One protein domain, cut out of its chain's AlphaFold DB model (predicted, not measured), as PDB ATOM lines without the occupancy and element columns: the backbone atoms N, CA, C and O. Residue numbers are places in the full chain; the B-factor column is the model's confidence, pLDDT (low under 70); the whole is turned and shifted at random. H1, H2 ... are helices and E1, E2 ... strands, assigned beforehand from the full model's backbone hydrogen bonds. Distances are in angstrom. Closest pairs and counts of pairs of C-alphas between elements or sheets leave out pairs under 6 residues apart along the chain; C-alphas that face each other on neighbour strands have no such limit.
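This is residues 2 to 64 of the 72 residues of the protein "Branched-chain amino acid transport system substrate-binding protein" of Bradyrhizobium sp. Rc2d (UniProt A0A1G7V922). With little regular structure, this flat domain is a two-stranded antiparallel hairpin, E1 and E2, with a wide loop, residues 35 to 46, at one end, and short helix H2 and winding residues 7 to 28, leading from short helix H1, towards the other. The 63 printed residues run H1, E1, E2, H2, class mixed, 22 in named elements. It is only just loose, close to extended: radius of gyration of the C-alphas 15.5 A, spans 48 by 26 by 13 A.

E1, residues 29 to 34, spans 16.0 A from C-alpha 29 at (76.040, 113.559, 96.661); E2, residues 47 to 53, 16.1 A. H1 is residues 2 to 6; H2, residues 55 to 58, ends at C-alpha 58 (73.797, 107.631, 95.144).

Between E1 and E2, at 151 degrees, N 31 and O 51 are within hydrogen-bond range, 2.8 A. The closest C-alphas of E1 and H2, Met 29 and Ala 58, are 6.5 A apart. H1 is apart from E2 and H2. H1's O i to N i+4 pair is within range; H2 is too short for one.

The farthest C-alphas, Ala 2 and Glu 38, are 48.7 A apart. The printed part has no cut. Links H1 to E1 and E1 to E2 are long. No printed residue is under pLDDT 70.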
ATOM      1  N   ALA A   2      52.269 114.846 101.245       91.56
ATOM      2  CA  ALA A   2      51.918 114.998  99.821       91.56
ATOM      3  C   ALA A   2      52.554 116.234  99.160       91.56
ATOM      4  O   ALA A   2      53.348 116.085  98.238       91.56
ATOM      5  N   LYS A   3      52.351 117.429  99.737       94.06
ATOM      6  CA  LYS A   3      52.893 118.659  99.148       94.06
ATOM      7  C   LYS A   3      54.424 118.699  99.057       94.06
ATOM      8  O   LYS A   3      54.968 119.173  98.071       94.06
ATOM      9  N   MET A   4      55.115 118.143 100.052       93.50
ATOM     10  CA  MET A   4      56.583 118.061 100.058       93.50
ATOM     11  C   MET A   4      57.134 117.039  99.051       93.50
ATOM     12  O   MET A   4      58.304 117.108  98.707       93.50
ATOM     13  N   ARG A   5      56.322 116.072  98.601       94.06
ATOM     14  CA  ARG A   5      56.705 115.099  97.560       94.06
ATOM     15  C   ARG A   5      56.476 115.631  96.145       94.06
ATOM     16  O   ARG A   5      57.109 115.150  95.211       94.06
ATOM     17  N   GLU A   6      55.561 116.587  95.995       94.31
ATOM     18  CA  GLU A   6      55.269 117.260  94.724       94.31
ATOM     19  C   GLU A   6      56.314 118.315  94.369       94.31
ATOM     20  O   GLU A   6      56.644 118.482  93.199       94.31
ATOM     21  N   LEU A   7      56.800 119.050  95.372       95.31
ATOM     22  CA  LEU A   7      57.696 120.179  95.164       95.31
ATOM     23  C   LEU A   7      59.167 119.737  95.200       95.31
ATOM     24  O   LEU A   7      59.530 118.924  96.056       95.31
ATOM     25  N   PRO A   8      60.024 120.278  94.314       94.94
ATOM     26  CA  PRO A   8      61.462 120.144  94.475       94.94
ATOM     27  C   PRO A   8      61.918 120.888  95.737       94.94
ATOM     28  O   PRO A   8      61.348 121.910  96.122       94.94
ATOM     29  N   ILE A   9      62.947 120.353  96.382       96.06
ATOM     30  CA  ILE A   9      63.644 120.994  97.492       96.06
ATOM     31  C   ILE A   9      64.774 121.822  96.884       96.06
ATOM     32  O   ILE A   9      65.730 121.260  96.343       96.06
ATOM     33  N   GLU A  10      64.625 123.139  96.981       95.75
ATOM     34  CA  GLU A  10      65.602 124.143  96.561       95.75
ATOM     35  C   GLU A  10      65.896 125.063  97.748       95.75
ATOM     36  O   GLU A  10      65.090 125.929  98.094       95.75
ATOM     37  N   ASP A  11      67.032 124.850  98.402       93.88
ATOM     38  CA  ASP A  11      67.488 125.643  99.541       93.88
ATOM     39  C   ASP A  11      69.018 125.814  99.533       93.88
ATOM     40  O   ASP A  11      69.687 125.537  98.542       93.88
ATOM     41  N   THR A  12      69.593 126.331 100.622       94.06
ATOM     42  CA  THR A  12      71.036 126.607 100.731       94.06
ATOM     43  C   THR A  12      71.919 125.357 100.775       94.06
ATOM     44  O   THR A  12      73.136 125.471 100.658       94.06
ATOM     45  N   PHE A  13      71.344 124.175 100.996       90.25
ATOM     46  CA  PHE A  13      72.060 122.908 101.161       90.25
ATOM     47  C   PHE A  13      71.665 121.863 100.119       90.25
ATOM     48  O   PHE A  13      72.473 120.999  99.766       90.25
ATOM     49  N   VAL A  14      70.415 121.896  99.670       93.31
ATOM     50  CA  VAL A  14      69.844 120.940  98.733       93.31
ATOM     51  C   VAL A  14      69.361 121.694  97.507       93.31
ATOM     52  O   VAL A  14      68.462 122.523  97.587       93.31
ATOM     53  N   HIS A  15      69.946 121.348  96.366       92.12
ATOM     54  CA  HIS A  15      69.541 121.843  95.057       92.12
ATOM     55  C   HIS A  15      68.987 120.673  94.247       92.12
ATOM     56  O   HIS A  15      69.610 119.608  94.197       92.12
ATOM     57  N   GLY A  16      67.813 120.833  93.647       91.50
ATOM     58  CA  GLY A  16      67.149 119.796  92.856       91.50
ATOM     59  C   GLY A  16      66.690 118.580  93.660       91.50
ATOM     60  O   GLY A  16      66.513 117.500  93.093       91.50
ATOM     61  N   GLY A  17      66.534 118.705  94.981       95.38
ATOM     62  CA  GLY A  17      66.184 117.573  95.832       95.38
ATOM     63  C   GLY A  17      64.741 117.111  95.626       95.38
ATOM     64  O   GLY A  17      63.847 117.917  95.390       95.38
ATOM     65  N   LYS A  18      64.472 115.812  95.779       96.19
ATOM     66  CA  LYS A  18      63.106 115.263  95.733       96.19
ATOM     67  C   LYS A  18      62.825 114.351  96.914       96.19
ATOM     68  O   LYS A  18      63.598 113.440  97.203       96.19
ATOM     69  N   LEU A  19      61.677 114.538  97.560       95.69
ATOM     70  CA  LEU A  19      61.215 113.642  98.613       95.69
ATOM     71  C   LEU A  19      60.533 112.400  98.012       95.69
ATOM     72  O   LEU A  19      59.449 112.482  97.436       95.69
ATOM     73  N   ARG A  20      61.166 111.235  98.159       94.25
ATOM     74  CA  ARG A  20      60.664 109.938  97.684       94.25
ATOM     75  C   ARG A  20      59.567 109.379  98.599       94.25
ATOM     76  O   ARG A  20      59.361 109.842  99.721       94.25
ATOM     77  N   GLU A  21      58.838 108.372  98.122       93.56
ATOM     78  CA  GLU A  21      57.700 107.772  98.831       93.56
ATOM     79  C   GLU A  21      58.056 107.127 100.185       93.56
ATOM     80  O   GLU A  21      57.219 107.120 101.091       93.56
ATOM     81  N   ASP A  22      59.308 106.693 100.373       93.88
ATOM     82  CA  ASP A  22      59.856 106.243 101.665       93.88
ATOM     83  C   ASP A  22      60.296 107.387 102.591       93.88
ATOM     84  O   ASP A  22      60.832 107.136 103.668       93.88
ATOM     85  N   GLY A  23      60.102 108.643 102.187       93.69
ATOM     86  CA  GLY A  23      60.562 109.816 102.930       93.69
ATOM     87  C   GLY A  23      62.052 110.117 102.762       93.69
ATOM     88  O   GLY A  23      62.567 110.996 103.449       93.69
ATOM     89  N   ARG A  24      62.764 109.431 101.856       94.81
ATOM     90  CA  ARG A  24      64.159 109.755 101.538       94.81
ATOM     91  C   ARG A  24      64.228 110.996 100.649       94.81
ATOM     92  O   ARG A  24      63.586 111.031  99.603       94.81
ATOM     93  N   VAL A  25      65.053 111.975 101.018       96.06
ATOM     94  CA  VAL A  25      65.447 113.055 100.103       96.06
ATOM     95  C   VAL A  25      66.501 112.513  99.143       96.06
ATOM     96  O   VAL A  25      67.598 112.150  99.564       96.06
ATOM     97  N   ILE A  26      66.140 112.431  97.870       96.56
ATOM     98  CA  ILE A  26      67.032 112.089  96.767       96.56
ATOM     99  C   ILE A  26      67.652 113.389  96.272       96.56
ATOM    100  O   ILE A  26      66.926 114.324  95.943       96.56
ATOM    101  N   ARG A  27      68.981 113.455  96.268       96.88
ATOM    102  CA  ARG A  27      69.765 114.616  95.837       96.88
ATOM    103  C   ARG A  27      71.145 114.173  95.384       96.88
ATOM    104  O   ARG A  27      71.578 113.078  95.730       96.88
ATOM    105  N   ASP A  28      71.859 115.029  94.686       96.38
ATOM    106  CA  ASP A  28      73.237 114.715  94.343       96.38
ATOM    107  C   ASP A  28      74.122 114.693  95.597       96.38
ATOM    108  O   ASP A  28      73.926 115.439  96.565       96.38
ATOM    109  N   MET A  29      75.084 113.775  95.583       96.19
ATOM    110  CA  MET A  29      76.040 113.559  96.661       96.19
ATOM    111  C   MET A  29      77.445 113.845  96.152       96.19
ATOM    112  O   MET A  29      77.787 113.517  95.019       96.19
ATOM    113  N   TYR A  30      78.286 114.423  97.000       96.12
ATOM    114  CA  TYR A  30      79.654 114.760  96.630       96.12
ATOM    115  C   TYR A  30      80.645 113.766  97.223       96.12
ATOM    116  O   TYR A  30      80.622 113.490  98.423       96.12
ATOM    117  N   LEU A  31      81.541 113.255  96.383       97.12
ATOM    118  CA  LEU A  31      82.744 112.577  96.839       97.12
ATOM    119  C   LEU A  31      83.792 113.641  97.154       97.12
ATOM    120  O   LEU A  31      84.210 114.390  96.268       97.12
ATOM    121  N   ALA A  32      84.209 113.688  98.413       97.62
ATOM    122  CA  ALA A  32      85.210 114.621  98.898       97.62
ATOM    123  C   ALA A  32      86.526 113.901  99.207       97.62
ATOM    124  O   ALA A  32      86.533 112.764  99.682       97.62
ATOM    125  N   LYS A  33      87.642 114.586  98.967       98.00
ATOM    126  CA  LYS A  33      88.986 114.159  99.347       98.00
ATOM    127  C   LYS A  33      89.573 115.171 100.322       98.00
ATOM    128  O   LYS A  33      89.502 116.370 100.078       98.00
ATOM    129  N   VAL A  34      90.180 114.682 101.400       98.12
ATOM    130  CA  VAL A  34      90.910 115.538 102.343       98.12
ATOM    131  C   VAL A  34      92.131 116.137 101.644       98.12
ATOM    132  O   VAL A  34      92.926 115.415 101.032       98.12
ATOM    133  N   LYS A  35      92.249 117.460 101.726       98.31
ATOM    134  CA  LYS A  35      93.375 118.233 101.206       98.31
ATOM    135  C   LYS A  35      94.669 117.874 101.933       98.31
ATOM    136  O   LYS A  35      94.658 117.501 103.105       98.31
ATOM    137  N   LYS A  36      95.809 118.014 101.249       97.75
ATOM    138  CA  LYS A  36      97.111 118.009 101.931       97.75
ATOM    139  C   LYS A  36      97.258 119.274 102.792       97.75
ATOM    140  O   LYS A  36      96.654 120.291 102.441       97.75
ATOM    141  N   PRO A  37      98.085 119.259 103.855       96.44
ATOM    142  CA  PRO A  37      98.284 120.429 104.711       96.44
ATOM    143  C   PRO A  37      98.660 121.701 103.941       96.44
ATOM    144  O   PRO A  37      98.151 122.771 104.249       96.44
ATOM    145  N   GLU A  38      99.469 121.587 102.883       97.25
ATOM    146  CA  GLU A  38      99.925 122.733 102.084       97.25
ATOM    147  C   GLU A  38      98.823 123.333 101.190       97.25
ATOM    148  O   GLU A  38      98.994 124.413 100.627       97.25
ATOM    149  N   GLN A  39      97.698 122.631 101.021       96.88
ATOM    150  CA  GLN A  39      96.569 123.061 100.191       96.88
ATOM    151  C   GLN A  39      95.458 123.756 100.994       96.88
ATOM    152  O   GLN A  39      94.617 124.405 100.375       96.88
ATOM    153  N   SER A  40      95.439 123.615 102.326       97.50
ATOM    154  CA  SER A  40      94.447 124.232 103.220       97.50
ATOM    155  C   SER A  40      94.877 125.656 103.555       97.50
ATOM    156  O   SER A  40      95.836 125.853 104.301       97.50
ATOM    157  N   LYS A  41      94.188 126.660 103.007       97.12
ATOM    158  CA  LYS A  41      94.645 128.062 103.094       97.12
ATOM    159  C   LYS A  41      94.050 128.855 104.250       97.12
ATOM    160  O   LYS A  41      94.602 129.882 104.632       97.12
ATOM    161  N   GLU A  42      92.946 128.383 104.806       97.06
ATOM    162  CA  GLU A  42      92.209 129.070 105.860       97.06
ATOM    163  C   GLU A  42      91.425 128.063 106.712       97.06
ATOM    164  O   GLU A  42      91.262 126.904 106.309       97.06
ATOM    165  N   PRO A  43      90.962 128.452 107.915       97.81
ATOM    166  CA  PRO A  43      90.101 127.593 108.712       97.81
ATOM    167  C   PRO A  43      88.913 127.087 107.885       97.81
ATOM    168  O   PRO A  43      88.267 127.868 107.192       97.81
ATOM    169  N   TRP A  44      88.614 125.789 108.006       97.19
ATOM    170  CA  TRP A  44      87.528 125.083 107.303       97.19
ATOM    171  C   TRP A  44      87.785 124.736 105.825       97.19
ATOM    172  O   TRP A  44      86.952 124.067 105.211       97.19
ATOM    173  N   ASP A  45      88.962 125.062 105.282       97.62
ATOM    174  CA  ASP A  45      89.369 124.715 103.914       97.62
ATOM    175  C   ASP A  45      89.973 123.299 103.796       97.62
ATOM    176  O   ASP A  45      91.155 123.115 103.508       97.62
ATOM    177  N   TYR A  46      89.173 122.262 104.057       98.00
ATOM    178  CA  TYR A  46      89.710 120.902 104.255       98.00
ATOM    179  C   TYR A  46      89.488 119.925 103.104       98.00
ATOM    180  O   TYR A  46      90.150 118.887 103.052       98.00
ATOM    181  N   LEU A  47      88.535 120.197 102.215       97.94
ATOM    182  CA  LEU A  47      88.019 119.196 101.286       97.94
ATOM    183  C   LEU A  47      88.081 119.682  99.841       97.94
ATOM    184  O   LEU A  47      87.668 120.795  99.533       97.94
ATOM    185  N   ASP A  48      88.533 118.802  98.956       97.31
ATOM    186  CA  ASP A  48      88.340 118.914  97.514       97.31
ATOM    187  C   ASP A  48      87.144 118.056  97.099       97.31
ATOM    188  O   ASP A  48      87.089 116.864  97.414       97.31
ATOM    189  N   ILE A  49      86.201 118.630  96.352       96.75
ATOM    190  CA  ILE A  49      85.124 117.859  95.723       96.75
ATOM    191  C   ILE A  49      85.672 117.234  94.443       96.75
ATOM    192  O   ILE A  49      85.933 117.927  93.462       96.75
ATOM    193  N   VAL A  50      85.864 115.917  94.453       97.38
ATOM    194  CA  VAL A  50      86.489 115.195  93.332       97.38
ATOM    195  C   VAL A  50      85.468 114.642  92.342       97.38
ATOM    196  O   VAL A  50      85.817 114.357  91.200       97.38
ATOM    197  N   LYS A  51      84.214 114.458  92.770       97.38
ATOM    198  CA  LYS A  51      83.128 113.976  91.911       97.38
ATOM    199  C   LYS A  51      81.761 114.310  92.500       97.38
ATOM    200  O   LYS A  51      81.563 114.204  93.708       97.38
ATOM    201  N   THR A  52      80.806 114.593  91.622       96.38
ATOM    202  CA  THR A  52      79.373 114.580  91.938       96.38
ATOM    203  C   THR A  52      78.775 113.237  91.522       96.38
ATOM    204  O   THR A  52      78.963 112.784  90.391       96.38
ATOM    205  N   VAL A  53      78.085 112.576  92.444       96.50
ATOM    206  CA  VAL A  53      77.322 111.348  92.219       96.50
ATOM    207  C   VAL A  53      75.852 111.731  92.154       96.50
ATOM    208  O   VAL A  53      75.328 112.313  93.106       96.50
ATOM    209  N   LYS A  54      75.197 111.411  91.035       95.56
ATOM    210  CA  LYS A  54      73.785 111.732  90.838       95.56
ATOM    211  C   LYS A  54      72.917 111.048  91.888       95.56
ATOM    212  O   LYS A  54      73.182 109.907  92.260       95.56
ATOM    213  N   GLY A  55      71.850 111.709  92.328       93.44
ATOM    214  CA  GLY A  55      70.936 111.158  93.331       93.44
ATOM    215  C   GLY A  55      70.312 109.810  92.946       93.44
ATOM    216  O   GLY A  55      70.069 108.977  93.816       93.44
ATOM    217  N   GLU A  56      70.088 109.549  91.660       91.81
ATOM    218  CA  GLU A  56      69.581 108.251  91.184       91.81
ATOM    219  C   GLU A  56      70.549 107.086  91.448       91.81
ATOM    220  O   GLU A  56      70.100 105.990  91.781       91.81
ATOM    221  N   ASP A  57      71.857 107.354  91.396       94.38
ATOM    222  CA  ASP A  57      72.924 106.372  91.615       94.38
ATOM    223  C   ASP A  57      73.405 106.343  93.075       94.38
ATOM    224  O   ASP A  57      73.915 105.335  93.565       94.38
ATOM    225  N   ALA A  58      73.281 107.468  93.787       95.06
ATOM    226  CA  ALA A  58      73.797 107.631  95.144       95.06
ATOM    227  C   ALA A  58      72.941 106.922  96.207       95.06
ATOM    228  O   ALA A  58      73.431 106.605  97.295       95.06
ATOM    229  N   PHE A  59      71.656 106.697  95.925       95.00
ATOM    230  CA  PHE A  59      70.714 106.093  96.862       95.00
ATOM    231  C   PHE A  59      70.249 104.725  96.376       95.00
ATOM    232  O   PHE A  59      70.057 104.496  95.190       95.00
ATOM    233  N   ARG A  60      69.979 103.820  97.326       93.56
ATOM    234  CA  ARG A  60      69.451 102.486  97.013       93.56
ATOM    235  C   ARG A  60      68.176 102.596  96.158       93.56
ATOM    236  O   ARG A  60      67.266 103.350  96.554       93.56
ATOM    237  N   PRO A  61      68.072 101.837  95.051       93.25
ATOM    238  CA  PRO A  61      66.879 101.840  94.221       93.25
ATOM    239  C   PRO A  61      65.666 101.343  95.013       93.25
ATOM    240  O   PRO A  61      65.781 100.585  95.978       93.25
ATOM    241  N   VAL A  62      64.477 101.790  94.605       92.25
ATOM    242  CA  VAL A  62      63.210 101.430  95.269       92.25
ATOM    243  C   VAL A  62      63.003  99.913  95.285       92.25
ATOM    244  O   VAL A  62      62.554  99.385  96.298       92.25
ATOM    245  N   SER A  63      63.401  99.220  94.214       91.75
ATOM    246  CA  SER A  63      63.310  97.760  94.063       91.75
ATOM    247  C   SER A  63      64.057  96.976  95.145       91.75
ATOM    248  O   SER A  63      63.663  95.864  95.478       91.75
ATOM    249  N   GLU A  64      65.108  97.553  95.726       93.12
ATOM    250  CA  GLU A  64      65.913  96.925  96.779       93.12
ATOM    251  C   GLU A  64      65.564  97.449  98.181       93.12
ATOM    252  O   GLU A  64      66.200  97.099  99.184       93.12
TER     253      GLU A  64